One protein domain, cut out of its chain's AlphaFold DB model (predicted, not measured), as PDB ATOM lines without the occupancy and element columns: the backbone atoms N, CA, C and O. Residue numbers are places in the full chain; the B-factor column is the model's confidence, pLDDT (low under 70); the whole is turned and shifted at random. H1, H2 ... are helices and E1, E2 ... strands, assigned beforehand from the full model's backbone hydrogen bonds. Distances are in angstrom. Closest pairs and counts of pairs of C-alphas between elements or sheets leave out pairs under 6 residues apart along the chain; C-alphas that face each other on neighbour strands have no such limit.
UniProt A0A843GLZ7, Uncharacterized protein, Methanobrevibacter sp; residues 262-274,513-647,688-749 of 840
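What this domain is: This is residues 262 to 274, 513 to 647 and 688 to 749 of the 840 residues of an uncharacterized protein of Methanobrevibacter sp (UniProt A0A843GLZ7). Two small antiparallel sheets, E1 E4 E5 E6 and E3 E2 E7, make the body; they are only partly face to face and come close along E3 and E6. Around this body the model is loose: residues 533 to 543 stick out as a loop, H3 is at the far end of an arm, and the long helix H4, kinked near residue 708, runs past the body clear of both sheets, while the short H1 and H5 lie near strand E2 and the short H2 lies clear of both sheets. The printed part has 210 residues with five named helices and seven named strands, in the order E1 H1 E2 E3 H2 E4 E5 E6 H3 H4 H5 E7, and its class is mixed, helices and strands. The whole is loose, with a radius of gyration of the C-alphas of 22.4 A, and elongated, spanning 80 by 45 by 28 A.

Where its parts are: The printed part begins with residues 262 to 274, which hold no named element. E1, residues 513 to 518, begins at C-alpha 513 at (149.925, 188.648, 159.158) and is 16.3 A long. H1 is residues 547 to 550, E2 residues 556 to 561, 15.8 A long, and E3 residues 564 to 567. H2 is residues 575 to 581. E4, residues 586 to 592, is 19.6 A long; E5 is residues 600 to 604 and E6 residues 619 to 622. H3, residues 633 to 647, is 20.7 A long. H4, residues 691 to 723, is 45.6 A long from C-alpha 691 at (134.516, 153.211, 122.251), with a kink of 45 degrees near residue 708. H5 is residues 729 to 736. E7, residues 741 to 746, is 16.3 A long and ends at C-alpha 746 at (148.576, 165.828, 136.126).

How they stand to each other: The sheet E1 E4 E5 E6 is only just strongly twisted, its C-alphas up to 4.1 A off its best plane. E1 and E4 are antiparallel at 156 degrees, with N 516 and O 588 at 2.8 A. E4, E5 and E6 form a meander, each strand the antiparallel neighbour of the one before; N 591 and O 601 are 2.8 A apart, and N 620 and O 602 are 2.8 A apart. In the other sheet, the hairpin E2 and E3 has N 559 and O 566 at 2.8 A, and E2 and E7 have N 558 and O 743 at 2.8 A. Residues 266 to 267 and 272 to 273 pair antiparallel with residues 745 to 746 and 741 to 742 of E7. The two sheets form a sandwich, two sheets face to face, with the facing parts 9.5 A centre to centre. The closest C-alphas of E3 and E6 are those of Phe 566 and Met 620, 6.3 A apart. H1 is not on the sheet E3 E2 E7, but only just, with 4 pairs of C-alphas within 10 A. H2, H3, H4 and H5 are on neither sheet, and no helix touches another. The closest C-alphas of E2 and H5 are those of Tyr 561 and Cys 736, 7.5 A apart. Pairs of O i and N i+4 within hydrogen-bond range number 2 of 3 in H2, 8 of 11 in H3, 25 of 29 in H4 and 3 of 4 in H5; H1 is too short for one.

The domain as a whole: The two C-alphas farthest apart, those of Thr 537 and Thr 641, are 81.3 A apart. Residues 275 to 512 are not printed, and C-alphas 274 and 513 are 15.8 A apart across that cut. Residues 648 to 687 are not printed either, with 71.6 A between C-alphas 647 and 688. The links E1 to H1 and E5 to E6 are long. The mean pLDDT of the printed part is 72.6; 69 residues are under 70, among them residues 631 to 647 and 688 to 728.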
ATOM      1  N   ASN A 262     142.561 155.860 138.336       79.12
ATOM      2  CA  ASN A 262     143.644 156.425 139.147       79.12
ATOM      3  C   ASN A 262     144.969 156.452 138.363       79.12
ATOM      4  O   ASN A 262     145.858 155.640 138.652       79.12
ATOM      5  N   PRO A 263     145.113 157.324 137.347       75.50
ATOM      6  CA  PRO A 263     146.349 157.416 136.582       75.50
ATOM      7  C   PRO A 263     147.512 157.896 137.457       75.50
ATOM      8  O   PRO A 263     147.339 158.334 138.598       75.50
ATOM      9  N   ILE A 264     148.731 157.792 136.935       74.44
ATOM     10  CA  ILE A 264     149.882 158.386 137.612       74.44
ATOM     11  C   ILE A 264     149.872 159.883 137.384       74.44
ATOM     12  O   ILE A 264     149.931 160.339 136.247       74.44
ATOM     13  N   LEU A 265     149.864 160.635 138.478       80.62
ATOM     14  CA  LEU A 265     150.027 162.076 138.428       80.62
ATOM     15  C   LEU A 265     151.516 162.418 138.480       80.62
ATOM     16  O   LEU A 265     152.222 162.090 139.436       80.62
ATOM     17  N   LEU A 266     151.992 163.077 137.433       78.69
ATOM     18  CA  LEU A 266     153.347 163.577 137.314       78.69
ATOM     19  C   LEU A 266     153.371 165.052 137.682       78.69
ATOM     20  O   LEU A 266     152.460 165.812 137.363       78.69
ATOM     21  N   ARG A 267     154.449 165.468 138.344       80.50
ATOM     22  CA  ARG A 267     154.701 166.882 138.610       80.50
ATOM     23  C   ARG A 267     154.919 167.598 137.280       80.50
ATOM     24  O   ARG A 267     155.927 167.352 136.614       80.50
ATOM     25  N   LYS A 268     154.027 168.520 136.920       77.38
ATOM     26  CA  LYS A 268     154.256 169.446 135.812       77.38
ATOM     27  C   LYS A 268     155.347 170.419 136.246       77.38
ATOM     28  O   LYS A 268     155.280 170.988 137.336       77.38
ATOM     29  N   GLN A 269     156.401 170.538 135.444       52.78
ATOM     30  CA  GLN A 269     157.627 171.247 135.800       52.78
ATOM     31  C   GLN A 269     157.379 172.759 135.904       52.78
ATOM     32  O   GLN A 269     157.606 173.501 134.956       52.78
ATOM     33  N   ALA A 270     156.909 173.217 137.059       50.28
ATOM     34  CA  ALA A 270     156.932 174.620 137.413       50.28
ATOM     35  C   ALA A 270     156.906 174.792 138.932       50.28
ATOM     36  O   ALA A 270     155.880 174.600 139.578       50.28
ATOM     37  N   ASN A 271     158.053 175.156 139.498       53.44
ATOM     38  CA  ASN A 271     158.090 175.744 140.830       53.44
ATOM     39  C   ASN A 271     157.805 177.221 140.658       53.44
ATOM     40  O   ASN A 271     158.718 177.996 140.383       53.44
ATOM     41  N   TYR A 272     156.543 177.605 140.796       62.59
ATOM     42  CA  TYR A 272     156.230 179.010 140.981       62.59
ATOM     43  C   TYR A 272     156.357 179.281 142.478       62.59
ATOM     44  O   TYR A 272     155.484 178.912 143.267       62.59
ATOM     45  N   SER A 273     157.496 179.845 142.885       62.03
ATOM     46  CA  SER A 273     157.594 180.463 144.205       62.03
ATOM     47  C   SER A 273     156.566 181.583 144.254       62.03
ATOM     48  O   SER A 273     156.556 182.444 143.373       62.03
ATOM     49  N   ILE A 274     155.693 181.558 145.252       74.12
ATOM     50  CA  ILE A 274     154.651 182.572 145.368       74.12
ATOM     51  C   ILE A 274     155.318 183.847 145.870       74.12
ATOM     52  O   ILE A 274     155.948 183.833 146.932       74.12
ATOM     53  N   GLN A 513     150.563 189.185 160.360       91.00
ATOM     54  CA  GLN A 513     149.925 188.648 159.158       91.00
ATOM     55  C   GLN A 513     150.305 189.425 157.893       91.00
ATOM     56  O   GLN A 513     150.482 190.643 157.925       91.00
ATOM     57  N   ASN A 514     150.352 188.717 156.770       88.75
ATOM     58  CA  ASN A 514     150.598 189.262 155.439       88.75
ATOM     59  C   ASN A 514     149.697 188.567 154.410       88.75
ATOM     60  O   ASN A 514     149.444 187.365 154.520       88.75
ATOM     61  N   ASN A 515     149.198 189.329 153.438       88.25
ATOM     62  CA  ASN A 515     148.376 188.822 152.344       88.25
ATOM     63  C   ASN A 515     149.203 188.701 151.064       88.25
ATOM     64  O   ASN A 515     149.557 189.689 150.422       88.25
ATOM     65  N   ILE A 516     149.423 187.459 150.662       86.31
ATOM     66  CA  ILE A 516     150.140 187.065 149.461       86.31
ATOM     67  C   ILE A 516     149.097 186.774 148.381       86.31
ATOM     68  O   ILE A 516     148.162 186.013 148.614       86.31
ATOM     69  N   ILE A 517     149.255 187.359 147.194       81.81
ATOM     70  CA  ILE A 517     148.293 187.193 146.098       81.81
ATOM     71  C   ILE A 517     148.967 186.475 144.938       81.81
ATOM     72  O   ILE A 517     149.901 186.998 144.327       81.81
ATOM     73  N   GLN A 518     148.447 185.308 144.569       82.94
ATOM     74  CA  GLN A 518     148.855 184.628 143.349       82.94
ATOM     75  C   GLN A 518     147.930 185.018 142.190       82.94
ATOM     76  O   GLN A 518     146.789 184.571 142.108       82.94
ATOM     77  N   ARG A 519     148.446 185.832 141.261       77.00
ATOM     78  CA  ARG A 519     147.728 186.226 140.033       77.00
ATOM     79  C   ARG A 519     147.971 185.248 138.885       77.00
ATOM     80  O   ARG A 519     147.048 184.841 138.190       77.00
ATOM     81  N   THR A 520     149.224 184.839 138.691       74.81
ATOM     82  CA  THR A 520     149.616 183.932 137.605       74.81
ATOM     83  C   THR A 520     149.570 182.473 138.050       74.81
ATOM     84  O   THR A 520     149.933 182.131 139.176       74.81
ATOM     85  N   ASN A 521     149.136 181.591 137.144       75.81
ATOM     86  CA  ASN A 521     149.025 180.147 137.389       75.81
ATOM     87  C   ASN A 521     148.176 179.797 138.619       75.81
ATOM     88  O   ASN A 521     148.454 178.823 139.317       75.81
ATOM     89  N   ASN A 522     147.163 180.617 138.911       84.94
ATOM     90  CA  ASN A 522     146.262 180.353 140.014       84.94
ATOM     91  C   ASN A 522     145.369 179.135 139.670       84.94
ATOM     92  O   ASN A 522     144.964 178.973 138.510       84.94
ATOM     93  N   PRO A 523     145.061 178.257 140.640       88.31
ATOM     94  CA  PRO A 523     144.344 177.014 140.369       88.31
ATOM     95  C   PRO A 523     142.878 177.222 139.982       88.31
ATOM     96  O   PRO A 523     142.303 176.340 139.355       88.31
ATOM     97  N   LEU A 524     142.272 178.359 140.334       89.25
ATOM     98  CA  LEU A 524     140.856 178.639 140.083       89.25
ATOM     99  C   LEU A 524     140.591 179.126 138.655       89.25
ATOM    100  O   LEU A 524     139.509 178.904 138.121       89.25
ATOM    101  N   SER A 525     141.583 179.728 138.005       86.88
ATOM    102  CA  SER A 525     141.476 180.301 136.660       86.88
ATOM    103  C   SER A 525     141.010 179.294 135.606       86.88
ATOM    104  O   SER A 525     140.329 179.678 134.659       86.88
ATOM    105  N   VAL A 526     141.301 178.000 135.791       88.06
ATOM    106  CA  VAL A 526     140.880 176.926 134.872       88.06
ATOM    107  C   VAL A 526     139.372 176.666 134.891       88.06
ATOM    108  O   VAL A 526     138.849 176.074 133.944       88.06
ATOM    109  N   LEU A 527     138.668 177.102 135.944       89.19
ATOM    110  CA  LEU A 527     137.210 177.011 136.042       89.19
ATOM    111  C   LEU A 527     136.519 177.993 135.096       89.19
ATOM    112  O   LEU A 527     135.403 177.725 134.657       89.19
ATOM    113  N   LYS A 528     137.174 179.100 134.742       86.88
ATOM    114  CA  LYS A 528     136.680 180.047 133.743       86.88
ATOM    115  C   LYS A 528     137.036 179.553 132.344       86.88
ATOM    116  O   LYS A 528     138.175 179.167 132.079       86.88
ATOM    117  N   ILE A 529     136.075 179.597 131.427       84.31
ATOM    118  CA  ILE A 529     136.302 179.258 130.023       84.31
ATOM    119  C   ILE A 529     136.241 180.546 129.198       84.31
ATOM    120  O   ILE A 529     135.210 181.209 129.123       84.31
ATOM    121  N   ASN A 530     137.371 180.923 128.600       75.06
ATOM    122  CA  ASN A 530     137.511 182.178 127.858       75.06
ATOM    123  C   ASN A 530     137.272 181.964 126.357       75.06
ATOM    124  O   ASN A 530     137.872 181.069 125.780       75.06
ATOM    125  N   ASN A 531     136.519 182.840 125.691       69.31
ATOM    126  CA  ASN A 531     136.330 182.813 124.229       69.31
ATOM    127  C   ASN A 531     135.617 181.552 123.698       69.31
ATOM    128  O   ASN A 531     136.021 180.994 122.677       69.31
ATOM    129  N   ILE A 532     134.553 181.089 124.365       71.50
ATOM    130  CA  ILE A 532     133.680 180.080 123.753       71.50
ATOM    131  C   ILE A 532     132.750 180.764 122.748       71.50
ATOM    132  O   ILE A 532     132.048 181.707 123.100       71.50
ATOM    133  N   ASN A 533     132.708 180.238 121.524       76.69
ATOM    134  CA  ASN A 533     131.649 180.505 120.556       76.69
ATOM    135  C   ASN A 533     131.007 179.158 120.165       76.69
ATOM    136  O   ASN A 533     131.523 178.481 119.261       76.69
ATOM    137  N   PRO A 534     129.983 178.693 120.914       76.00
ATOM    138  CA  PRO A 534     129.332 177.418 120.653       76.00
ATOM    139  C   PRO A 534     128.737 177.430 119.246       76.00
ATOM    140  O   PRO A 534     127.802 178.164 118.948       76.00
ATOM    141  N   SER A 535     129.292 176.613 118.359       77.56
ATOM    142  CA  SER A 535     128.769 176.435 117.012       77.56
ATOM    143  C   SER A 535     128.683 174.962 116.706       77.56
ATOM    144  O   SER A 535     129.608 174.186 116.970       77.56
ATOM    145  N   LEU A 536     127.570 174.598 116.079       74.06
ATOM    146  CA  LEU A 536     127.348 173.268 115.554       74.06
ATOM    147  C   LEU A 536     128.513 172.852 114.641       74.06
ATOM    148  O   LEU A 536     129.046 171.757 114.749       74.06
ATOM    149  N   THR A 537     129.006 173.743 113.790       75.25
ATOM    150  CA  THR A 537     130.041 173.395 112.799       75.25
ATOM    151  C   THR A 537     131.450 173.202 113.369       75.25
ATOM    152  O   THR A 537     132.336 172.755 112.638       75.25
ATOM    153  N   ASN A 538     131.669 173.486 114.657       77.81
ATOM    154  CA  ASN A 538     132.983 173.349 115.275       77.81
ATOM    155  C   ASN A 538     133.460 171.892 115.214       77.81
ATOM    156  O   ASN A 538     132.757 170.966 115.628       77.81
ATOM    157  N   LEU A 539     134.674 171.684 114.702       80.94
ATOM    158  CA  LEU A 539     135.347 170.393 114.809       80.94
ATOM    159  C   LEU A 539     135.726 170.135 116.264       80.94
ATOM    160  O   LEU A 539     136.034 171.067 117.008       80.94
ATOM    161  N   ARG A 540     135.732 168.858 116.643       80.94
ATOM    162  CA  ARG A 540     136.049 168.439 118.004       80.94
ATOM    163  C   ARG A 540     137.405 168.983 118.470       80.94
ATOM    164  O   ARG A 540     138.451 168.688 117.887       80.94
ATOM    165  N   SER A 541     137.384 169.696 119.587       75.12
ATOM    166  CA  SER A 541     138.551 170.115 120.351       75.12
ATOM    167  C   SER A 541     138.814 169.087 121.454       75.12
ATOM    168  O   SER A 541     137.999 168.880 122.345       75.12
ATOM    169  N   LYS A 542     139.949 168.379 121.399       66.56
ATOM    170  CA  LYS A 542     140.147 167.209 122.276       66.56
ATOM    171  C   LYS A 542     140.075 167.523 123.772       66.56
ATOM    172  O   LYS A 542     139.480 166.744 124.493       66.56
ATOM    173  N   ARG A 543     140.677 168.620 124.244       76.62
ATOM    174  CA  ARG A 543     140.871 168.876 125.691       76.62
ATOM    175  C   ARG A 543     140.138 170.104 126.224       76.62
ATOM    176  O   ARG A 543     139.908 170.216 127.424       76.62
ATOM    177  N   TYR A 544     139.828 171.060 125.354       70.50
ATOM    178  CA  TYR A 544     139.536 172.428 125.778       70.50
ATOM    179  C   TYR A 544     138.231 172.546 126.576       70.50
ATOM    180  O   TYR A 544     138.164 173.303 127.539       70.50
ATOM    181  N   LEU A 545     137.206 171.765 126.249       78.38
ATOM    182  CA  LEU A 545     135.876 171.878 126.864       78.38
ATOM    183  C   LEU A 545     135.614 170.830 127.945       78.38
ATOM    184  O   LEU A 545     134.561 170.814 128.576       78.38
ATOM    185  N   GLU A 546     136.587 169.965 128.188       89.94
ATOM    186  CA  GLU A 546     136.375 168.748 128.942       89.94
ATOM    187  C   GLU A 546     136.576 168.983 130.448       89.94
ATOM    188  O   GLU A 546     137.661 168.803 130.999       89.94
ATOM    189  N   SER A 547     135.511 169.433 131.124       92.19
ATOM    190  CA  SER A 547     135.547 169.849 132.534       92.19
ATOM    191  C   SER A 547     135.992 168.749 133.501       92.19
ATOM    192  O   SER A 547     136.610 169.054 134.519       92.19
ATOM    193  N   LYS A 548     135.725 167.469 133.202       93.06
ATOM    194  CA  LYS A 548     136.050 166.360 134.113       93.06
ATOM    195  C   LYS A 548     137.553 166.102 134.233       93.06
ATOM    196  O   LYS A 548     137.983 165.600 135.267       93.06
ATOM    197  N   LEU A 549     138.360 166.520 133.252       93.31
ATOM    198  CA  LEU A 549     139.827 166.457 133.335       93.31
ATOM    199  C   LEU A 549     140.403 167.278 134.494       93.31
ATOM    200  O   LEU A 549     141.529 167.021 134.897       93.31
ATOM    201  N   TYR A 550     139.646 168.239 135.030       93.94
ATOM    202  CA  TYR A 550     140.072 169.100 136.136       93.94
ATOM    203  C   TYR A 550     139.651 168.574 137.520       93.94
ATOM    204  O   TYR A 550     139.824 169.269 138.518       93.94
ATOM    205  N   HIS A 551     139.092 167.364 137.589       94.75
ATOM    206  CA  HIS A 551     138.809 166.667 138.843       94.75
ATOM    207  C   HIS A 551     140.110 166.234 139.537       94.75
ATOM    208  O   HIS A 551     141.074 165.879 138.856       94.75
ATOM    209  N   SER A 552     140.127 166.178 140.871       92.31
ATOM    210  CA  SER A 552     141.308 165.806 141.672       92.31
ATOM    211  C   SER A 552     141.953 164.451 141.328       92.31
ATOM    212  O   SER A 552     143.155 164.276 141.536       92.31
ATOM    213  N   ASP A 553     141.197 163.526 140.724       90.75
ATOM    214  CA  ASP A 553     141.705 162.257 140.159       90.75
ATOM    215  C   ASP A 553     142.754 162.466 139.042       90.75
ATOM    216  O   ASP A 553     143.599 161.600 138.807       90.75
ATOM    217  N   PHE A 554     142.690 163.598 138.334       91.25
ATOM    218  CA  PHE A 554     143.461 163.894 137.119       91.25
ATOM    219  C   PHE A 554     144.164 165.258 137.154       91.25
ATOM    220  O   PHE A 554     145.064 165.513 136.363       91.25
ATOM    221  N   TYR A 555     143.769 166.156 138.046       92.69
ATOM    222  CA  TYR A 555     144.315 167.503 138.131       92.69
ATOM    223  C   TYR A 555     144.404 167.902 139.598       92.69
ATOM    224  O   TYR A 555     143.403 168.220 140.235       92.69
ATOM    225  N   ALA A 556     145.615 167.857 140.148       90.94
ATOM    226  CA  ALA A 556     145.857 168.036 141.576       90.94
ATOM    227  C   ALA A 556     146.803 169.221 141.845       90.94
ATOM    228  O   ALA A 556     147.979 169.025 142.173       90.94
ATOM    229  N   PRO A 557     146.322 170.469 141.712       91.69
ATOM    230  CA  PRO A 557     147.059 171.644 142.152       91.69
ATOM    231  C   PRO A 557     147.258 171.608 143.671       91.69
ATOM    232  O   PRO A 557     146.328 171.359 144.440       91.69
ATOM    233  N   SER A 558     148.491 171.838 144.109       90.25
ATOM    234  CA  SER A 558     148.886 171.746 145.511       90.25
ATOM    235  C   SER A 558     149.813 172.887 145.908       90.25
ATOM    236  O   SER A 558     150.744 173.229 145.182       90.25
ATOM    237  N   TYR A 559     149.597 173.429 147.099       89.88
ATOM    238  CA  TYR A 559     150.508 174.343 147.771       89.88
ATOM    239  C   TYR A 559     151.362 173.554 148.753       89.88
ATOM    240  O   TYR A 559     150.826 172.842 149.597       89.88
ATOM    241  N   VAL A 560     152.680 173.649 148.635       88.12
ATOM    242  CA  VAL A 560     153.625 172.858 149.426       88.12
ATOM    243  C   VAL A 560     154.599 173.780 150.137       88.12
ATOM    244  O   VAL A 560     155.216 174.649 149.521       88.12
ATOM    245  N   TYR A 561     154.743 173.574 151.439       86.69
ATOM    246  CA  TYR A 561     155.788 174.172 152.250       86.69
ATOM    247  C   TYR A 561     156.493 173.048 153.002       86.69
ATOM    248  O   TYR A 561     155.913 172.446 153.907       86.69
ATOM    249  N   ASP A 562     157.732 172.757 152.608       82.56
ATOM    250  CA  ASP A 562     158.494 171.630 153.151       82.56
ATOM    251  C   ASP A 562     157.727 170.289 153.009       82.56
ATOM    252  O   ASP A 562     157.430 169.889 151.882       82.56
ATOM    253  N   SER A 563     157.373 169.605 154.103       80.62
ATOM    254  CA  SER A 563     156.588 168.366 154.092       80.62
ATOM    255  C   SER A 563     155.082 168.603 154.215       80.62
ATOM    256  O   SER A 563     154.301 167.652 154.185       80.62
ATOM    257  N   PHE A 564     154.657 169.854 154.404       85.62
ATOM    258  CA  PHE A 564     153.256 170.226 154.545       85.62
ATOM    259  C   PHE A 564     152.676 170.542 153.171       85.62
ATOM    260  O   PHE A 564     153.276 171.275 152.383       85.62
ATOM    261  N   SER A 565     151.498 169.995 152.881       88.50
ATOM    262  CA  SER A 565     150.832 170.204 151.600       88.50
ATOM    263  C   SER A 565     149.352 170.498 151.772       88.50
ATOM    264  O   SER A 565     148.666 169.809 152.529       88.50
ATOM    265  N   PHE A 566     148.858 171.437 150.982       89.81
ATOM    266  CA  PHE A 566     147.457 171.776 150.838       89.81
ATOM    267  C   PHE A 566     147.012 171.513 149.400       89.81
ATOM    268  O   PHE A 566     147.589 172.064 148.464       89.81
ATOM    269  N   LYS A 567     146.003 170.660 149.213       90.25
ATOM    270  CA  LYS A 567     145.466 170.315 147.891       90.25
ATOM    271  C   LYS A 567     144.230 171.153 147.598       90.25
ATOM    272  O   LYS A 567     143.352 171.254 148.451       90.25
ATOM    273  N   VAL A 568     144.153 171.708 146.393       91.38
ATOM    274  CA  VAL A 568     142.968 172.423 145.911       91.38
ATOM    275  C   VAL A 568     142.137 171.455 145.071       91.38
ATOM    276  O   VAL A 568     142.543 171.067 143.978       91.38
ATOM    277  N   GLU A 569     140.983 171.045 145.592       92.75
ATOM    278  CA  GLU A 569     140.061 170.117 144.926       92.75
ATOM    279  C   GLU A 569     138.966 170.922 144.221       92.75
ATOM    280  O   GLU A 569     138.014 171.398 144.842       92.75
ATOM    281  N   LEU A 570     139.125 171.118 142.911       92.69
ATOM    282  CA  LEU A 570     138.281 172.031 142.137       92.69
ATOM    283  C   LEU A 570     136.816 171.587 142.061       92.69
ATOM    284  O   LEU A 570     135.929 172.433 141.989       92.69
ATOM    285  N   GLU A 571     136.539 170.284 142.136       92.38
ATOM    286  CA  GLU A 571     135.176 169.750 142.219       92.38
ATOM    287  C   GLU A 571     134.435 170.132 143.504       92.38
ATOM    288  O   GLU A 571     133.212 170.037 143.551       92.38
ATOM    289  N   LYS A 572     135.153 170.581 144.542       91.56
ATOM    290  CA  LYS A 572     134.562 171.004 145.818       91.56
ATOM    291  C   LYS A 572     134.310 172.501 145.894       91.56
ATOM    292  O   LYS A 572     133.634 172.941 146.825       91.56
ATOM    293  N   CYS A 573     134.844 173.275 144.951       89.75
ATOM    294  CA  CYS A 573     134.696 174.723 144.909       89.75
ATOM    295  C   CYS A 573     133.221 175.135 144.796       89.75
ATOM    296  O   CYS A 573     132.491 174.653 143.929       89.75
ATOM    297  N   LYS A 574     132.802 176.088 145.635       88.50
ATOM    298  CA  LYS A 574     131.464 176.685 145.577       88.50
ATOM    299  C   LYS A 574     131.365 177.660 144.407       88.50
ATOM    300  O   LYS A 574     131.715 178.829 144.547       88.50
ATOM    301  N   LEU A 575     130.905 177.191 143.251       83.81
ATOM    302  CA  LEU A 575     130.974 177.955 142.001       83.81
ATOM    303  C   LEU A 575     130.250 179.320 142.074       83.81
ATOM    304  O   LEU A 575     130.810 180.319 141.628       83.81
ATOM    305  N   ASP A 576     129.101 179.385 142.757       81.81
ATOM    306  CA  ASP A 576     128.326 180.622 142.962       81.81
ATOM    307  C   ASP A 576     129.121 181.732 143.661       81.81
ATOM    308  O   ASP A 576     128.971 182.913 143.354       81.81
ATOM    309  N   TYR A 577     130.003 181.360 144.595       83.25
ATOM    310  CA  TYR A 577     130.865 182.321 145.280       83.25
ATOM    311  C   TYR A 577     131.826 182.993 144.292       83.25
ATOM    312  O   TYR A 577     132.010 184.211 144.329       83.25
ATOM    313  N   TYR A 578     132.398 182.220 143.373       81.88
ATOM    314  CA  TYR A 578     133.388 182.715 142.422       81.88
ATOM    315  C   TYR A 578     132.784 183.496 141.258       81.88
ATOM    316  O   TYR A 578     133.467 184.331 140.669       81.88
ATOM    317  N   PHE A 579     131.500 183.300 140.950       77.12
ATOM    318  CA  PHE A 579     130.799 184.182 140.015       77.12
ATOM    319  C   PHE A 579     130.791 185.634 140.495       77.12
ATOM    320  O   PHE A 579     130.956 186.540 139.683       77.12
ATOM    321  N   LEU A 580     130.654 185.841 141.808       71.62
ATOM    322  CA  LEU A 580     130.601 187.166 142.427       71.62
ATOM    323  C   LEU A 580     131.991 187.768 142.680       71.62
ATOM    324  O   LEU A 580     132.160 188.975 142.549       71.62
ATOM    325  N   HIS A 581     132.977 186.942 143.042       73.06
ATOM    326  CA  HIS A 581     134.293 187.417 143.503       73.06
ATOM    327  C   HIS A 581     135.415 187.270 142.458       73.06
ATOM    328  O   HIS A 581     136.507 187.799 142.653       73.06
ATOM    329  N   GLY A 582     135.159 186.590 141.335       75.75
ATOM    330  CA  GLY A 582     136.132 186.373 140.263       75.75
ATOM    331  C   GLY A 582     137.081 185.186 140.487       75.75
ATOM    332  O   GLY A 582     137.050 184.509 141.512       75.75
ATOM    333  N   PHE A 583     137.920 184.921 139.476       76.69
ATOM    334  CA  PHE A 583     138.885 183.802 139.427       76.69
ATOM    335  C   PHE A 583     140.325 184.276 139.163       76.69
ATOM    336  O   PHE A 583     141.225 183.467 138.930       76.69
ATOM    337  N   ASP A 584     140.540 185.590 139.116       76.75
ATOM    338  CA  ASP A 584     141.786 186.174 138.612       76.75
ATOM    339  C   ASP A 584     142.887 186.210 139.688       76.75
ATOM    340  O   ASP A 584     144.076 186.289 139.371       76.75
ATOM    341  N   GLU A 585     142.510 186.082 140.962       82.75
ATOM    342  CA  GLU A 585     143.408 186.169 142.113       82.75
ATOM    343  C   GLU A 585     143.163 185.004 143.080       82.75
ATOM    344  O   GLU A 585     142.029 184.563 143.276       82.75
ATOM    345  N   PHE A 586     144.243 184.480 143.663       87.00
ATOM    346  CA  PHE A 586     144.183 183.488 144.731       87.00
ATOM    347  C   PHE A 586     144.931 184.014 145.954       87.00
ATOM    348  O   PHE A 586     146.164 184.087 145.967       87.00
ATOM    349  N   ASP A 587     144.155 184.404 146.957       88.81
ATOM    350  CA  ASP A 587     144.600 185.066 148.171       88.81
ATOM    351  C   ASP A 587     145.043 184.050 149.217       88.81
ATOM    352  O   ASP A 587     144.308 183.136 149.614       88.81
ATOM    353  N   ILE A 588     146.266 184.249 149.693       91.50
ATOM    354  CA  ILE A 588     146.928 183.418 150.684       91.50
ATOM    355  C   ILE A 588     147.386 184.322 151.822       91.50
ATOM    356  O   ILE A 588     148.295 185.132 151.669       91.50
ATOM    357  N   THR A 589     146.797 184.170 152.999       92.75
ATOM    358  CA  THR A 589     147.244 184.892 154.189       92.75
ATOM    359  C   THR A 589     148.297 184.068 154.919       92.75
ATOM    360  O   THR A 589     148.006 182.992 155.444       92.75
ATOM    361  N   PHE A 590     149.518 184.586 155.005       93.00
ATOM    362  CA  PHE A 590     150.533 184.104 155.937       93.00
ATOM    363  C   PHE A 590     150.267 184.716 157.314       93.00
ATOM    364  O   PHE A 590     150.200 185.933 157.450       93.00
ATOM    365  N   THR A 591     150.095 183.887 158.342       93.25
ATOM    366  CA  THR A 591     149.896 184.327 159.731       93.25
ATOM    367  C   THR A 591     150.906 183.649 160.637       93.25
ATOM    368  O   THR A 591     150.976 182.420 160.680       93.25
ATOM    369  N   MET A 592     151.644 184.432 161.413       90.19
ATOM    370  CA  MET A 592     152.546 183.917 162.435       90.19
ATOM    371  C   MET A 592     151.910 184.011 163.823       90.19
ATOM    372  O   MET A 592     151.056 184.861 164.083       90.19
ATOM    373  N   THR A 593     152.318 183.127 164.736       85.81
ATOM    374  CA  THR A 593     151.983 183.292 166.153       85.81
ATOM    375  C   THR A 593     152.493 184.639 166.693       85.81
ATOM    376  O   THR A 593     153.539 185.131 166.285       85.81
ATOM    377  N   SER A 594     151.783 185.223 167.656       76.12
ATOM    378  CA  SER A 594     152.284 186.363 168.439       76.12
ATOM    379  C   SER A 594     153.275 185.946 169.535       76.12
ATOM    380  O   SER A 594     153.893 186.783 170.186       76.12
ATOM    381  N   THR A 595     153.439 184.641 169.772       79.19
ATOM    382  CA  THR A 595     154.382 184.123 170.771       79.19
ATOM    383  C   THR A 595     155.778 183.930 170.175       79.19
ATOM    384  O   THR A 595     155.944 183.884 168.965       79.19
ATOM    385  N   ILE A 596     156.788 183.722 171.023       78.38
ATOM    386  CA  ILE A 596     158.186 183.471 170.618       78.38
ATOM    387  C   ILE A 596     158.400 182.128 169.880       78.38
ATOM    388  O   ILE A 596     159.528 181.676 169.716       78.38
ATOM    389  N   ASN A 597     157.350 181.406 169.484       82.38
ATOM    390  CA  ASN A 597     157.488 180.121 168.797       82.38
ATOM    391  C   ASN A 597     157.539 180.293 167.267       82.38
ATOM    392  O   ASN A 597     157.126 181.313 166.729       82.38
ATOM    393  N   SER A 598     158.053 179.285 166.567       83.38
ATOM    394  CA  SER A 598     158.251 179.328 165.110       83.38
ATOM    395  C   SER A 598     157.047 178.820 164.312       83.38
ATOM    396  O   SER A 598     157.191 178.480 163.143       83.38
ATOM    397  N   LYS A 599     155.864 178.719 164.932       89.12
ATOM    398  CA  LYS A 599     154.663 178.198 164.275       89.12
ATOM    399  C   LYS A 599     153.956 179.300 163.503       89.12
ATOM    400  O   LYS A 599     153.771 180.420 163.982       89.12
ATOM    401  N   PHE A 600     153.490 178.938 162.324       93.06
ATOM    402  CA  PHE A 600     152.722 179.818 161.460       93.06
ATOM    403  C   PHE A 600     151.704 179.009 160.666       93.06
ATOM    404  O   PHE A 600     151.578 177.794 160.808       93.06
ATOM    405  N   LEU A 601     150.917 179.720 159.882       94.19
ATOM    406  CA  LEU A 601     149.707 179.254 159.237       94.19
ATOM    407  C   LEU A 601     149.634 179.917 157.862       94.19
ATOM    408  O   LEU A 601     149.829 181.127 157.757       94.19
ATOM    409  N   PHE A 602     149.313 179.136 156.834       94.69
ATOM    410  CA  PHE A 602     148.818 179.663 155.564       94.69
ATOM    411  C   PHE A 602     147.307 179.466 155.486       94.69
ATOM    412  O   PHE A 602     146.827 178.342 155.622       94.69
ATOM    413  N   THR A 603     146.564 180.543 155.259       94.75
ATOM    414  CA  THR A 603     145.117 180.508 155.022       94.75
ATOM    415  C   THR A 603     144.848 180.806 153.557       94.75
ATOM    416  O   THR A 603     145.252 181.849 153.059       94.75
ATOM    417  N   PHE A 604     144.137 179.922 152.872       93.19
ATOM    418  CA  PHE A 604     143.760 180.052 151.468       93.19
ATOM    419  C   PHE A 604     142.375 180.694 151.383       93.19
ATOM    420  O   PHE A 604     141.366 180.003 151.252       93.19
ATOM    421  N   ALA A 605     142.318 182.018 151.537       86.06
ATOM    422  CA  ALA A 605     141.065 182.762 151.675       86.06
ATOM    423  C   ALA A 605     140.166 182.628 150.439       86.06
ATOM    424  O   ALA A 605     138.949 182.516 150.579       86.06
ATOM    425  N   SER A 606     140.764 182.551 149.247       85.50
ATOM    426  CA  SER A 606     140.017 182.343 148.007       85.50
ATOM    427  C   SER A 606     139.491 180.919 147.843       85.50
ATOM    428  O   SER A 606     138.649 180.712 146.988       85.50
ATOM    429  N   TYR A 607     139.942 179.923 148.613       90.00
ATOM    430  CA  TYR A 607     139.413 178.563 148.492       90.00
ATOM    431  C   TYR A 607     138.155 178.396 149.346       90.00
ATOM    432  O   TYR A 607     138.232 178.114 150.539       90.00
ATOM    433  N   ASN A 608     136.997 178.561 148.711       87.12
ATOM    434  CA  ASN A 608     135.673 178.345 149.285       87.12
ATOM    435  C   ASN A 608     135.044 177.060 148.724       87.12
ATOM    436  O   ASN A 608     134.948 176.902 147.499       87.12
ATOM    437  N   CYS A 609     134.618 176.147 149.601       84.69
ATOM    438  CA  CYS A 609     134.091 174.840 149.213       84.69
ATOM    439  C   CYS A 609     132.749 174.508 149.884       84.69
ATOM    440  O   CYS A 609     132.546 174.821 151.057       84.69
ATOM    441  N   ASP A 610     131.862 173.814 149.164       75.00
ATOM    442  CA  ASP A 610     130.552 173.389 149.688       75.00
ATOM    443  C   ASP A 610     130.635 172.112 150.539       75.00
ATOM    444  O   ASP A 610     129.781 171.859 151.390       75.00
ATOM    445  N   LYS A 611     131.652 171.274 150.297       72.69
ATOM    446  CA  LYS A 611     131.808 169.950 150.922       72.69
ATOM    447  C   LYS A 611     133.233 169.731 151.415       72.69
ATOM    448  O   LYS A 611     134.023 169.004 150.816       72.69
ATOM    449  N   ALA A 612     133.549 170.373 152.529       73.81
ATOM    450  CA  ALA A 612     134.814 170.214 153.224       73.81
ATOM    451  C   ALA A 612     134.931 168.846 153.919       73.81
ATOM    452  O   ALA A 612     134.030 168.431 154.644       73.81
ATOM    453  N   ASN A 613     136.086 168.187 153.790       69.31
ATOM    454  CA  ASN A 613     136.409 166.974 154.561       69.31
ATOM    455  C   ASN A 613     136.919 167.279 155.984       69.31
ATOM    456  O   ASN A 613     137.131 166.363 156.776       69.31
ATOM    457  N   GLN A 614     137.188 168.549 156.293       74.94
ATOM    458  CA  GLN A 614     137.793 168.996 157.547       74.94
ATOM    459  C   GLN A 614     137.152 170.307 158.007       74.94
ATOM    460  O   GLN A 614     136.775 171.135 157.183       74.94
ATOM    461  N   ASN A 615     137.091 170.530 159.323       74.19
ATOM    462  CA  ASN A 615     136.517 171.755 159.898       74.19
ATOM    463  C   ASN A 615     137.267 173.027 159.472       74.19
ATOM    464  O   ASN A 615     136.662 174.087 159.357       74.19
ATOM    465  N   PHE A 616     138.572 172.914 159.213       82.00
ATOM    466  CA  PHE A 616     139.406 174.000 158.707       82.00
ATOM    467  C   PHE A 616     139.981 173.602 157.345       82.00
ATOM    468  O   PHE A 616     141.140 173.225 157.214       82.00
ATOM    469  N   TYR A 617     139.126 173.613 156.328       84.88
ATOM    470  CA  TYR A 617     139.444 173.102 154.993       84.88
ATOM    471  C   TYR A 617     140.293 174.041 154.136       84.88
ATOM    472  O   TYR A 617     140.680 173.653 153.040       84.88
ATOM    473  N   ASN A 618     140.537 175.268 154.592       90.31
ATOM    474  CA  ASN A 618     141.277 176.300 153.872       90.31
ATOM    475  C   ASN A 618     142.526 176.760 154.637       90.31
ATOM    476  O   ASN A 618     143.045 177.840 154.366       90.31
ATOM    477  N   VAL A 619     143.009 175.974 155.603       91.50
ATOM    478  CA  VAL A 619     144.205 176.312 156.385       91.50
ATOM    479  C   VAL A 619     145.262 175.223 156.285       91.50
ATOM    480  O   VAL A 619     144.960 174.031 156.268       91.50
ATOM    481  N   MET A 620     146.522 175.640 156.292       93.31
ATOM    482  CA  MET A 620     147.686 174.771 156.398       93.31
ATOM    483  C   MET A 620     148.551 175.240 157.574       93.31
ATOM    484  O   MET A 620     149.334 176.184 157.427       93.31
ATOM    485  N   PRO A 621     148.394 174.628 158.763       91.69
ATOM    486  CA  PRO A 621     149.226 174.936 159.914       91.69
ATOM    487  C   PRO A 621     150.617 174.326 159.735       91.69
ATOM    488  O   PRO A 621     150.756 173.144 159.421       91.69
ATOM    489  N   ILE A 622     151.648 175.126 159.986       89.62
ATOM    490  CA  ILE A 622     153.047 174.722 159.895       89.62
ATOM    491  C   ILE A 622     153.626 174.625 161.301       89.62
ATOM    492  O   ILE A 622     153.761 175.613 162.026       89.62
ATOM    493  N   ALA A 623     153.970 173.400 161.683       85.50
ATOM    494  CA  ALA A 623     154.562 173.072 162.974       85.50
ATOM    495  C   ALA A 623     156.047 172.699 162.825       85.50
ATOM    496  O   ALA A 623     156.487 171.692 163.371       85.50
ATOM    497  N   ARG A 624     156.802 173.499 162.064       81.12
ATOM    498  CA  ARG A 624     158.249 173.339 161.863       81.12
ATOM    499  C   ARG A 624     159.033 174.268 162.789       81.12
ATOM    500  O   ARG A 624     158.550 175.341 163.158       81.12
ATOM    501  N   ASN A 625     160.252 173.872 163.148       81.62
ATOM    502  CA  ASN A 625     161.194 174.781 163.777       81.62
ATOM    503  C   ASN A 625     161.935 175.617 162.718       81.62
ATOM    504  O   ASN A 625     162.766 175.092 161.985       81.62
ATOM    505  N   ASN A 626     161.643 176.918 162.662       84.06
ATOM    506  CA  ASN A 626     162.339 177.869 161.791       84.06
ATOM    507  C   ASN A 626     163.401 178.709 162.529       84.06
ATOM    508  O   ASN A 626     163.695 179.846 162.148       84.06
ATOM    509  N   GLU A 627     163.950 178.182 163.621       82.38
ATOM    510  CA  GLU A 627     164.964 178.865 164.420       82.38
ATOM    511  C   GLU A 627     166.332 178.857 163.748       82.38
ATOM    512  O   GLU A 627     166.813 177.840 163.254       82.38
ATOM    513  N   VAL A 628     166.990 180.010 163.794       82.62
ATOM    514  CA  VAL A 628     168.375 180.179 163.373       82.62
ATOM    515  C   VAL A 628     169.253 180.237 164.617       82.62
ATOM    516  O   VAL A 628     168.928 180.897 165.604       82.62
ATOM    517  N   VAL A 629     170.386 179.540 164.573       75.75
ATOM    518  CA  VAL A 629     171.279 179.375 165.726       75.75
ATOM    519  C   VAL A 629     171.765 180.728 166.275       75.75
ATOM    520  O   VAL A 629     172.164 181.608 165.517       75.75
ATOM    521  N   LEU A 630     171.809 180.895 167.593       74.25
ATOM    522  CA  LEU A 630     172.509 182.009 168.239       74.25
ATOM    523  C   LEU A 630     173.799 181.490 168.878       74.25
ATOM    524  O   LEU A 630     173.815 180.422 169.480       74.25
ATOM    525  N   TYR A 631     174.887 182.243 168.757       67.69
ATOM    526  CA  TYR A 631     176.222 181.859 169.225       67.69
ATOM    527  C   TYR A 631     176.529 182.423 170.624       67.69
ATOM    528  O   TYR A 631     177.648 182.856 170.894       67.69
ATOM    529  N   ASN A 632     175.533 182.467 171.511       61.78
ATOM    530  CA  ASN A 632     175.676 183.030 172.855       61.78
ATOM    531  C   ASN A 632     176.379 182.059 173.837       61.78
ATOM    532  O   ASN A 632     176.609 180.882 173.550       61.78
ATOM    533  N   VAL A 633     176.757 182.556 175.021       50.12
ATOM    534  CA  VAL A 633     177.544 181.821 176.040       50.12
ATOM    535  C   VAL A 633     176.947 180.445 176.433       50.12
ATOM    536  O   VAL A 633     177.721 179.492 176.570       50.12
ATOM    537  N   PRO A 634     175.613 180.259 176.549       47.88
ATOM    538  CA  PRO A 634     174.992 178.936 176.710       47.88
ATOM    539  C   PRO A 634     175.244 177.965 175.543       47.88
ATOM    540  O   PRO A 634     175.536 176.795 175.784       47.88
ATOM    541  N   TYR A 635     175.204 178.435 174.294       42.50
ATOM    542  CA  TYR A 635     175.498 177.631 173.101       42.50
ATOM    543  C   TYR A 635     176.984 177.253 173.010       42.50
ATOM    544  O   TYR A 635     177.317 176.110 172.704       42.50
ATOM    545  N   ILE A 636     177.895 178.161 173.381       45.53
ATOM    546  CA  ILE A 636     179.333 177.860 173.509       45.53
ATOM    547  C   ILE A 636     179.577 176.794 174.592       45.53
ATOM    548  O   ILE A 636     180.421 175.915 174.416       45.53
ATOM    549  N   ASN A 637     178.816 176.824 175.690       40.62
ATOM    550  CA  ASN A 637     178.873 175.800 176.735       40.62
ATOM    551  C   ASN A 637     178.258 174.463 176.285       40.62
ATOM    552  O   ASN A 637     178.804 173.413 176.627       40.62
ATOM    553  N   TYR A 638     177.206 174.476 175.462       42.12
ATOM    554  CA  TYR A 638     176.628 173.281 174.836       42.12
ATOM    555  C   TYR A 638     177.563 172.667 173.779       42.12
ATOM    556  O   TYR A 638     177.784 171.462 173.797       42.12
ATOM    557  N   ILE A 639     178.233 173.465 172.941       42.84
ATOM    558  CA  ILE A 639     179.293 172.973 172.042       42.84
ATOM    559  C   ILE A 639     180.494 172.443 172.840       42.84
ATOM    560  O   ILE A 639     181.085 171.441 172.460       42.84
ATOM    561  N   ARG A 640     180.864 173.047 173.975       39.44
ATOM    562  CA  ARG A 640     181.992 172.558 174.793       39.44
ATOM    563  C   ARG A 640     181.693 171.273 175.573       39.44
ATOM    564  O   ARG A 640     182.623 170.512 175.832       39.44
ATOM    565  N   THR A 641     180.438 171.017 175.947       40.38
ATOM    566  CA  THR A 641     180.059 169.863 176.792       40.38
ATOM    567  C   THR A 641     179.238 168.788 176.065       40.38
ATOM    568  O   THR A 641     179.464 167.603 176.297       40.38
ATOM    569  N   GLY A 642     178.355 169.168 175.137       37.25
ATOM    570  CA  GLY A 642     177.502 168.283 174.331       37.25
ATOM    571  C   GLY A 642     178.175 167.700 173.083       37.25
ATOM    572  O   GLY A 642     177.930 166.544 172.751       37.25
ATOM    573  N   PHE A 643     179.114 168.420 172.451       42.72
ATOM    574  CA  PHE A 643     179.842 167.937 171.259       42.72
ATOM    575  C   PHE A 643     180.600 166.624 171.515       42.72
ATOM    576  O   PHE A 643     180.628 165.746 170.660       42.72
ATOM    577  N   ASN A 644     181.151 166.424 172.716       41.09
ATOM    578  CA  ASN A 644     181.830 165.171 173.074       41.09
ATOM    579  C   ASN A 644     180.866 163.993 173.322       41.09
ATOM    580  O   ASN A 644     181.286 162.835 173.244       41.09
ATOM    581  N   TYR A 645     179.591 164.268 173.610       40.72
ATOM    582  CA  TYR A 645     178.548 163.252 173.770       40.72
ATOM    583  C   TYR A 645     177.962 162.860 172.403       40.72
ATOM    584  O   TYR A 645     177.869 161.672 172.088       40.72
ATOM    585  N   ASP A 646     177.718 163.847 171.535       38.44
ATOM    586  CA  ASP A 646     177.215 163.627 170.176       38.44
ATOM    587  C   ASP A 646     178.268 163.054 169.231       38.44
ATOM    588  O   ASP A 646     177.935 162.197 168.425       38.44
ATOM    589  N   VAL A 647     179.556 163.394 169.349       48.56
ATOM    590  CA  VAL A 647     180.619 162.739 168.555       48.56
ATOM    591  C   VAL A 647     180.730 161.244 168.892       48.56
ATOM    592  O   VAL A 647     181.020 160.432 168.012       48.56
ATOM    593  N   LEU A 688     132.853 152.068 115.904       43.06
ATOM    594  CA  LEU A 688     132.004 152.685 116.950       43.06
ATOM    595  C   LEU A 688     131.247 151.747 117.918       43.06
ATOM    596  O   LEU A 688     130.178 152.071 118.403       43.06
ATOM    597  N   VAL A 689     131.763 150.559 118.188       35.41
ATOM    598  CA  VAL A 689     130.985 149.463 118.809       35.41
ATOM    599  C   VAL A 689     131.249 149.310 120.297       35.41
ATOM    600  O   VAL A 689     130.522 148.649 121.021       35.41
ATOM    601  N   SER A 690     132.320 149.921 120.775       44.66
ATOM    602  CA  SER A 690     132.709 149.831 122.172       44.66
ATOM    603  C   SER A 690     133.752 150.893 122.467       44.66
ATOM    604  O   SER A 690     134.791 150.597 123.050       44.66
ATOM    605  N   VAL A 691     133.534 152.138 122.023       48.94
ATOM    606  CA  VAL A 691     134.516 153.211 122.251       48.94
ATOM    607  C   VAL A 691     134.808 153.330 123.748       48.94
ATOM    608  O   VAL A 691     135.972 153.335 124.134       48.94
ATOM    609  N   ALA A 692     133.780 153.224 124.597       44.22
ATOM    610  CA  ALA A 692     133.934 153.135 126.045       44.22
ATOM    611  C   ALA A 692     134.806 151.946 126.486       44.22
ATOM    612  O   ALA A 692     135.773 152.147 127.211       44.22
ATOM    613  N   ALA A 693     134.518 150.711 126.055       49.12
ATOM    614  CA  ALA A 693     135.267 149.534 126.515       49.12
ATOM    615  C   ALA A 693     136.696 149.475 125.947       49.12
ATOM    616  O   ALA A 693     137.622 149.115 126.663       49.12
ATOM    617  N   ASN A 694     136.909 149.871 124.689       52.41
ATOM    618  CA  ASN A 694     138.228 149.904 124.054       52.41
ATOM    619  C   ASN A 694     139.106 151.009 124.647       52.41
ATOM    620  O   ASN A 694     140.286 150.770 124.912       52.41
ATOM    621  N   VAL A 695     138.541 152.195 124.900       54.47
ATOM    622  CA  VAL A 695     139.251 153.281 125.585       54.47
ATOM    623  C   VAL A 695     139.499 152.903 127.046       54.47
ATOM    624  O   VAL A 695     140.644 152.995 127.473       54.47
ATOM    625  N   LYS A 696     138.513 152.361 127.783       56.50
ATOM    626  CA  LYS A 696     138.701 151.834 129.154       56.50
ATOM    627  C   LYS A 696     139.818 150.779 129.190       56.50
ATOM    628  O   LYS A 696     140.733 150.915 129.989       56.50
ATOM    629  N   ASN A 697     139.824 149.801 128.281       53.72
ATOM    630  CA  ASN A 697     140.870 148.771 128.201       53.72
ATOM    631  C   ASN A 697     142.251 149.354 127.857       53.72
ATOM    632  O   ASN A 697     143.263 148.922 128.416       53.72
ATOM    633  N   THR A 698     142.309 150.350 126.968       50.78
ATOM    634  CA  THR A 698     143.554 151.057 126.624       50.78
ATOM    635  C   THR A 698     144.070 151.868 127.811       50.78
ATOM    636  O   THR A 698     145.260 151.809 128.114       50.78
ATOM    637  N   ILE A 699     143.184 152.558 128.535       52.78
ATOM    638  CA  ILE A 699     143.491 153.265 129.784       52.78
ATOM    639  C   ILE A 699     144.004 152.271 130.826       52.78
ATOM    640  O   ILE A 699     145.075 152.488 131.382       52.78
ATOM    641  N   THR A 700     143.322 151.142 131.048       57.34
ATOM    642  CA  THR A 700     143.763 150.101 131.990       57.34
ATOM    643  C   THR A 700     145.142 149.556 131.624       57.34
ATOM    644  O   THR A 700     146.002 149.449 132.494       57.34
ATOM    645  N   THR A 701     145.390 149.272 130.344       55.62
ATOM    646  CA  THR A 701     146.704 148.809 129.859       55.62
ATOM    647  C   THR A 701     147.779 149.882 130.055       55.62
ATOM    648  O   THR A 701     148.896 149.584 130.473       55.62
ATOM    649  N   THR A 702     147.446 151.150 129.807       56.22
ATOM    650  CA  THR A 702     148.363 152.282 130.002       56.22
ATOM    651  C   THR A 702     148.688 152.475 131.483       56.22
ATOM    652  O   THR A 702     149.861 152.580 131.820       56.22
ATOM    653  N   ILE A 703     147.698 152.393 132.379       57.62
ATOM    654  CA  ILE A 703     147.890 152.418 133.839       57.62
ATOM    655  C   ILE A 703     148.774 151.250 134.294       57.62
ATOM    656  O   ILE A 703     149.676 151.433 135.108       57.62
ATOM    657  N   GLN A 704     148.560 150.044 133.757       61.75
ATOM    658  CA  GLN A 704     149.397 148.879 134.064       61.75
ATOM    659  C   GLN A 704     150.857 149.085 133.639       61.75
ATOM    660  O   GLN A 704     151.759 148.748 134.405       61.75
ATOM    661  N   ASN A 705     151.101 149.679 132.469       57.25
ATOM    662  CA  ASN A 705     152.451 150.035 132.021       57.25
ATOM    663  C   ASN A 705     153.067 151.135 132.902       57.25
ATOM    664  O   ASN A 705     154.238 151.061 133.288       57.25
ATOM    665  N   GLU A 706     152.259 152.126 133.271       55.75
ATOM    666  CA  GLU A 706     152.632 153.227 134.152       55.75
ATOM    667  C   GLU A 706     152.958 152.746 135.577       55.75
ATOM    668  O   GLU A 706     153.848 153.313 136.202       55.75
ATOM    669  N   ASN A 707     152.368 151.659 136.089       59.44
ATOM    670  CA  ASN A 707     152.640 151.147 137.446       59.44
ATOM    671  C   ASN A 707     154.138 150.909 137.749       59.44
ATOM    672  O   ASN A 707     154.572 151.070 138.890       59.44
ATOM    673  N   SER A 708     154.949 150.606 136.731       50.75
ATOM    674  CA  SER A 708     156.415 150.517 136.848       50.75
ATOM    675  C   SER A 708     157.093 151.866 137.160       50.75
ATOM    676  O   SER A 708     158.101 151.929 137.866       50.75
ATOM    677  N   LEU A 709     156.514 152.962 136.669       49.09
ATOM    678  CA  LEU A 709     156.885 154.342 136.963       49.09
ATOM    679  C   LEU A 709     156.391 154.762 138.354       49.09
ATOM    680  O   LEU A 709     157.121 155.442 139.064       49.09
ATOM    681  N   ARG A 710     155.202 154.304 138.774       49.41
ATOM    682  CA  ARG A 710     154.629 154.525 140.122       49.41
ATOM    683  C   ARG A 710     155.571 154.027 141.206       49.41
ATOM    684  O   ARG A 710     155.870 154.771 142.124       49.41
ATOM    685  N   GLN A 711     156.132 152.833 141.031       47.16
ATOM    686  CA  GLN A 711     157.127 152.282 141.956       47.16
ATOM    687  C   GLN A 711     158.395 153.144 142.035       47.16
ATOM    688  O   GLN A 711     158.935 153.347 143.118       47.16
ATOM    689  N   LYS A 712     158.851 153.711 140.910       46.75
ATOM    690  CA  LYS A 712     160.002 154.629 140.885       46.75
ATOM    691  C   LYS A 712     159.672 156.000 141.477       46.75
ATOM    692  O   LYS A 712     160.514 156.580 142.153       46.75
ATOM    693  N   ILE A 713     158.467 156.520 141.249       44.44
ATOM    694  CA  ILE A 713     158.005 157.797 141.804       44.44
ATOM    695  C   ILE A 713     157.746 157.668 143.296       44.44
ATOM    696  O   ILE A 713     158.176 158.548 144.014       44.44
ATOM    697  N   GLU A 714     157.140 156.589 143.787       41.91
ATOM    698  CA  GLU A 714     157.009 156.314 145.223       41.91
ATOM    699  C   GLU A 714     158.391 156.178 145.867       41.91
ATOM    700  O   GLU A 714     158.638 156.770 146.911       41.91
ATOM    701  N   GLN A 715     159.345 155.509 145.211       40.50
ATOM    702  CA  GLN A 715     160.743 155.499 145.658       40.50
ATOM    703  C   GLN A 715     161.362 156.908 145.674       40.50
ATOM    704  O   GLN A 715     162.061 157.243 146.623       40.50
ATOM    705  N   THR A 716     161.069 157.758 144.685       36.78
ATOM    706  CA  THR A 716     161.611 159.128 144.585       36.78
ATOM    707  C   THR A 716     160.897 160.116 145.518       36.78
ATOM    708  O   THR A 716     161.527 161.013 146.063       36.78
ATOM    709  N   GLN A 717     159.595 159.957 145.754       34.69
ATOM    710  CA  GLN A 717     158.794 160.729 146.704       34.69
ATOM    711  C   GLN A 717     159.179 160.356 148.126       34.69
ATOM    712  O   GLN A 717     159.365 161.259 148.932       34.69
ATOM    713  N   ASN A 718     159.402 159.072 148.416       33.62
ATOM    714  CA  ASN A 718     159.968 158.612 149.685       33.62
ATOM    715  C   ASN A 718     161.425 159.078 149.868       33.62
ATOM    716  O   ASN A 718     161.861 159.255 150.996       33.62
ATOM    717  N   GLN A 719     162.168 159.340 148.785       32.38
ATOM    718  CA  GLN A 719     163.497 159.968 148.844       32.38
ATOM    719  C   GLN A 719     163.424 161.495 149.031       32.38
ATOM    720  O   GLN A 719     164.178 162.037 149.833       32.38
ATOM    721  N   ALA A 720     162.495 162.197 148.376       31.95
ATOM    722  CA  ALA A 720     162.285 163.642 148.542       31.95
ATOM    723  C   ALA A 720     161.667 163.991 149.907       31.95
ATOM    724  O   ALA A 720     161.999 165.014 150.496       31.95
ATOM    725  N   SER A 721     160.831 163.102 150.449       31.56
ATOM    726  CA  SER A 721     160.319 163.164 151.823       31.56
ATOM    727  C   SER A 721     161.267 162.535 152.854       31.56
ATOM    728  O   SER A 721     160.938 162.500 154.033       31.56
ATOM    729  N   SER A 722     162.472 162.093 152.466       33.59
ATOM    730  CA  SER A 722     163.491 161.626 153.426       33.59
ATOM    731  C   SER A 722     164.365 162.744 154.007       33.59
ATOM    732  O   SER A 722     165.135 162.488 154.927       33.59
ATOM    733  N   VAL A 723     164.199 163.996 153.550       42.12
ATOM    734  CA  VAL A 723     164.708 165.192 154.263       42.12
ATOM    735  C   VAL A 723     163.735 165.618 155.380       42.12
ATOM    736  O   VAL A 723     163.820 166.709 155.937       42.12
ATOM    737  N   VAL A 724     162.775 164.757 155.732       37.62
ATOM    738  CA  VAL A 724     161.927 164.933 156.911       37.62
ATOM    739  C   VAL A 724     162.746 164.582 158.150       37.62
ATOM    740  O   VAL A 724     163.224 163.459 158.301       37.62
ATOM    741  N   GLY A 725     162.892 165.558 159.046       39.78
ATOM    742  CA  GLY A 725     163.536 165.383 160.350       39.78
ATOM    743  C   GLY A 725     164.833 166.164 160.545       39.78
ATOM    744  O   GLY A 725     165.330 166.206 161.667       39.78
ATOM    745  N   SER A 726     165.369 166.831 159.516       48.75
ATOM    746  CA  SER A 726     166.294 167.934 159.774       48.75
ATOM    747  C   SER A 726     165.465 169.185 160.044       48.75
ATOM    748  O   SER A 726     165.002 169.832 159.102       48.75
ATOM    749  N   ASP A 727     165.318 169.556 161.316       57.56
ATOM    750  CA  ASP A 727     164.811 170.869 161.771       57.56
ATOM    751  C   ASP A 727     165.740 172.037 161.357       57.56
ATOM    752  O   ASP A 727     165.732 173.115 161.944       57.56
ATOM    753  N   ASP A 728     166.573 171.813 160.342       64.81
ATOM    754  CA  ASP A 728     167.556 172.742 159.829       64.81
ATOM    755  C   ASP A 728     166.930 173.588 158.716       64.81
ATOM    756  O   ASP A 728     166.470 173.093 157.679       64.81
ATOM    757  N   VAL A 729     166.868 174.890 158.964       71.81
ATOM    758  CA  VAL A 729     166.339 175.894 158.040       71.81
ATOM    759  C   VAL A 729     167.256 176.096 156.835       71.81
ATOM    760  O   VAL A 729     166.777 176.475 155.759       71.81
ATOM    761  N   ASP A 730     168.552 175.820 156.977       68.44
ATOM    762  CA  ASP A 730     169.529 176.012 155.910       68.44
ATOM    763  C   ASP A 730     169.326 174.952 154.822       68.44
ATOM    764  O   ASP A 730     169.190 175.294 153.649       68.44
ATOM    765  N   LEU A 731     169.128 173.685 155.207       68.62
ATOM    766  CA  LEU A 731     168.789 172.606 154.267       68.62
ATOM    767  C   LEU A 731     167.463 172.860 153.539       68.62
ATOM    768  O   LEU A 731     167.363 172.624 152.338       68.62
ATOM    769  N   MET A 732     166.456 173.379 154.243       74.75
ATOM    770  CA  MET A 732     165.174 173.753 153.636       74.75
ATOM    771  C   MET A 732     165.322 174.878 152.607       74.75
ATOM    772  O   MET A 732     164.680 174.863 151.552       74.75
ATOM    773  N   SER A 733     166.183 175.853 152.901       74.69
ATOM    774  CA  SER A 733     166.448 176.970 151.998       74.69
ATOM    775  C   SER A 733     167.027 176.491 150.657       74.69
ATOM    776  O   SER A 733     166.702 177.083 149.633       74.69
ATOM    777  N   GLU A 734     167.771 175.380 150.628       75.31
ATOM    778  CA  GLU A 734     168.362 174.826 149.399       75.31
ATOM    779  C   GLU A 734     167.341 174.201 148.431       75.31
ATOM    780  O   GLU A 734     167.461 174.378 147.219       75.31
ATOM    781  N   TYR A 735     166.318 173.478 148.915       69.00
ATOM    782  CA  TYR A 735     165.360 172.799 148.018       69.00
ATOM    783  C   TYR A 735     164.023 173.526 147.837       69.00
ATOM    784  O   TYR A 735     163.383 173.352 146.794       69.00
ATOM    785  N   CYS A 736     163.573 174.327 148.810       71.62
ATOM    786  CA  CYS A 736     162.313 175.069 148.692       71.62
ATOM    787  C   CYS A 736     162.437 176.587 148.859       71.62
ATOM    788  O   CYS A 736     161.435 177.292 148.721       71.62
ATOM    789  N   GLY A 737     163.639 177.107 149.135       77.88
ATOM    790  CA  GLY A 737     163.869 178.543 149.314       77.88
ATOM    791  C   GLY A 737     163.211 179.126 150.564       77.88
ATOM    792  O   GLY A 737     163.084 180.343 150.654       77.88
ATOM    793  N   ASN A 738     162.750 178.286 151.505       85.62
ATOM    794  CA  ASN A 738     161.883 178.701 152.613       85.62
ATOM    795  C   ASN A 738     160.628 179.460 152.125       85.62
ATOM    796  O   ASN A 738     160.207 180.441 152.733       85.62
ATOM    797  N   ARG A 739     160.037 179.051 150.997       87.19
ATOM    798  CA  ARG A 739     158.841 179.684 150.421       87.19
ATOM    799  C   ARG A 739     157.732 178.674 150.190       87.19
ATOM    800  O   ARG A 739     157.982 177.483 150.018       87.19
ATOM    801  N   LEU A 740     156.499 179.174 150.163       87.75
ATOM    802  CA  LEU A 740     155.359 178.387 149.717       87.75
ATOM    803  C   LEU A 740     155.488 178.158 148.204       87.75
ATOM    804  O   LEU A 740     155.686 179.102 147.432       87.75
ATOM    805  N   GLN A 741     155.402 176.899 147.787       86.25
ATOM    806  CA  GLN A 741     155.499 176.493 146.389       86.25
ATOM    807  C   GLN A 741     154.131 176.083 145.863       86.25
ATOM    808  O   GLN A 741     153.446 175.278 146.491       86.25
ATOM    809  N   TYR A 742     153.757 176.576 144.687       87.31
ATOM    810  CA  TYR A 742     152.644 176.014 143.931       87.31
ATOM    811  C   TYR A 742     153.159 174.908 143.003       87.31
ATOM    812  O   TYR A 742     154.087 175.130 142.223       87.31
ATOM    813  N   ILE A 743     152.568 173.718 143.101       85.25
ATOM    814  CA  ILE A 743     152.923 172.532 142.322       85.25
ATOM    815  C   ILE A 743     151.655 171.956 141.693       85.25
ATOM    816  O   ILE A 743     150.693 171.647 142.394       85.25
ATOM    817  N   LEU A 744     151.673 171.754 140.377       87.69
ATOM    818  CA  LEU A 744     150.601 171.074 139.658       87.69
ATOM    819  C   LEU A 744     150.989 169.622 139.358       87.69
ATOM    820  O   LEU A 744     152.068 169.368 138.815       87.69
ATOM    821  N   TYR A 745     150.096 168.686 139.677       86.88
ATOM    822  CA  TYR A 745     150.219 167.281 139.301       86.88
ATOM    823  C   TYR A 745     149.113 166.889 138.312       86.88
ATOM    824  O   TYR A 745     147.938 167.128 138.582       86.88
ATOM    825  N   GLU A 746     149.489 166.273 137.192       87.56
ATOM    826  CA  GLU A 746     148.576 165.828 136.126       87.56
ATOM    827  C   GLU A 746     149.102 164.538 135.456       87.56
ATOM    828  O   GLU A 746     150.300 164.248 135.546       87.56
ATOM    829  N   PRO A 747     148.250 163.732 134.800       84.06
ATOM    830  CA  PRO A 747     148.685 162.597 134.003       84.06
ATOM    831  C   PRO A 747     149.546 163.005 132.812       84.06
ATOM    832  O   PRO A 747     149.646 164.172 132.439       84.06
ATOM    833  N   THR A 748     150.128 162.005 132.154       79.69
ATOM    834  CA  THR A 748     150.782 162.211 130.860       79.69
ATOM    835  C   THR A 748     149.802 162.782 129.829       79.69
ATOM    836  O   THR A 748     148.610 162.474 129.849       79.69
ATOM    837  N   ASP A 749     150.305 163.555 128.863       80.62
ATOM    838  CA  ASP A 749     149.492 164.109 127.768       80.62
ATOM    839  C   ASP A 749     148.679 163.037 127.023       80.62
ATOM    840  O   ASP A 749     147.535 163.273 126.638       80.62
TER     841      ASP A 749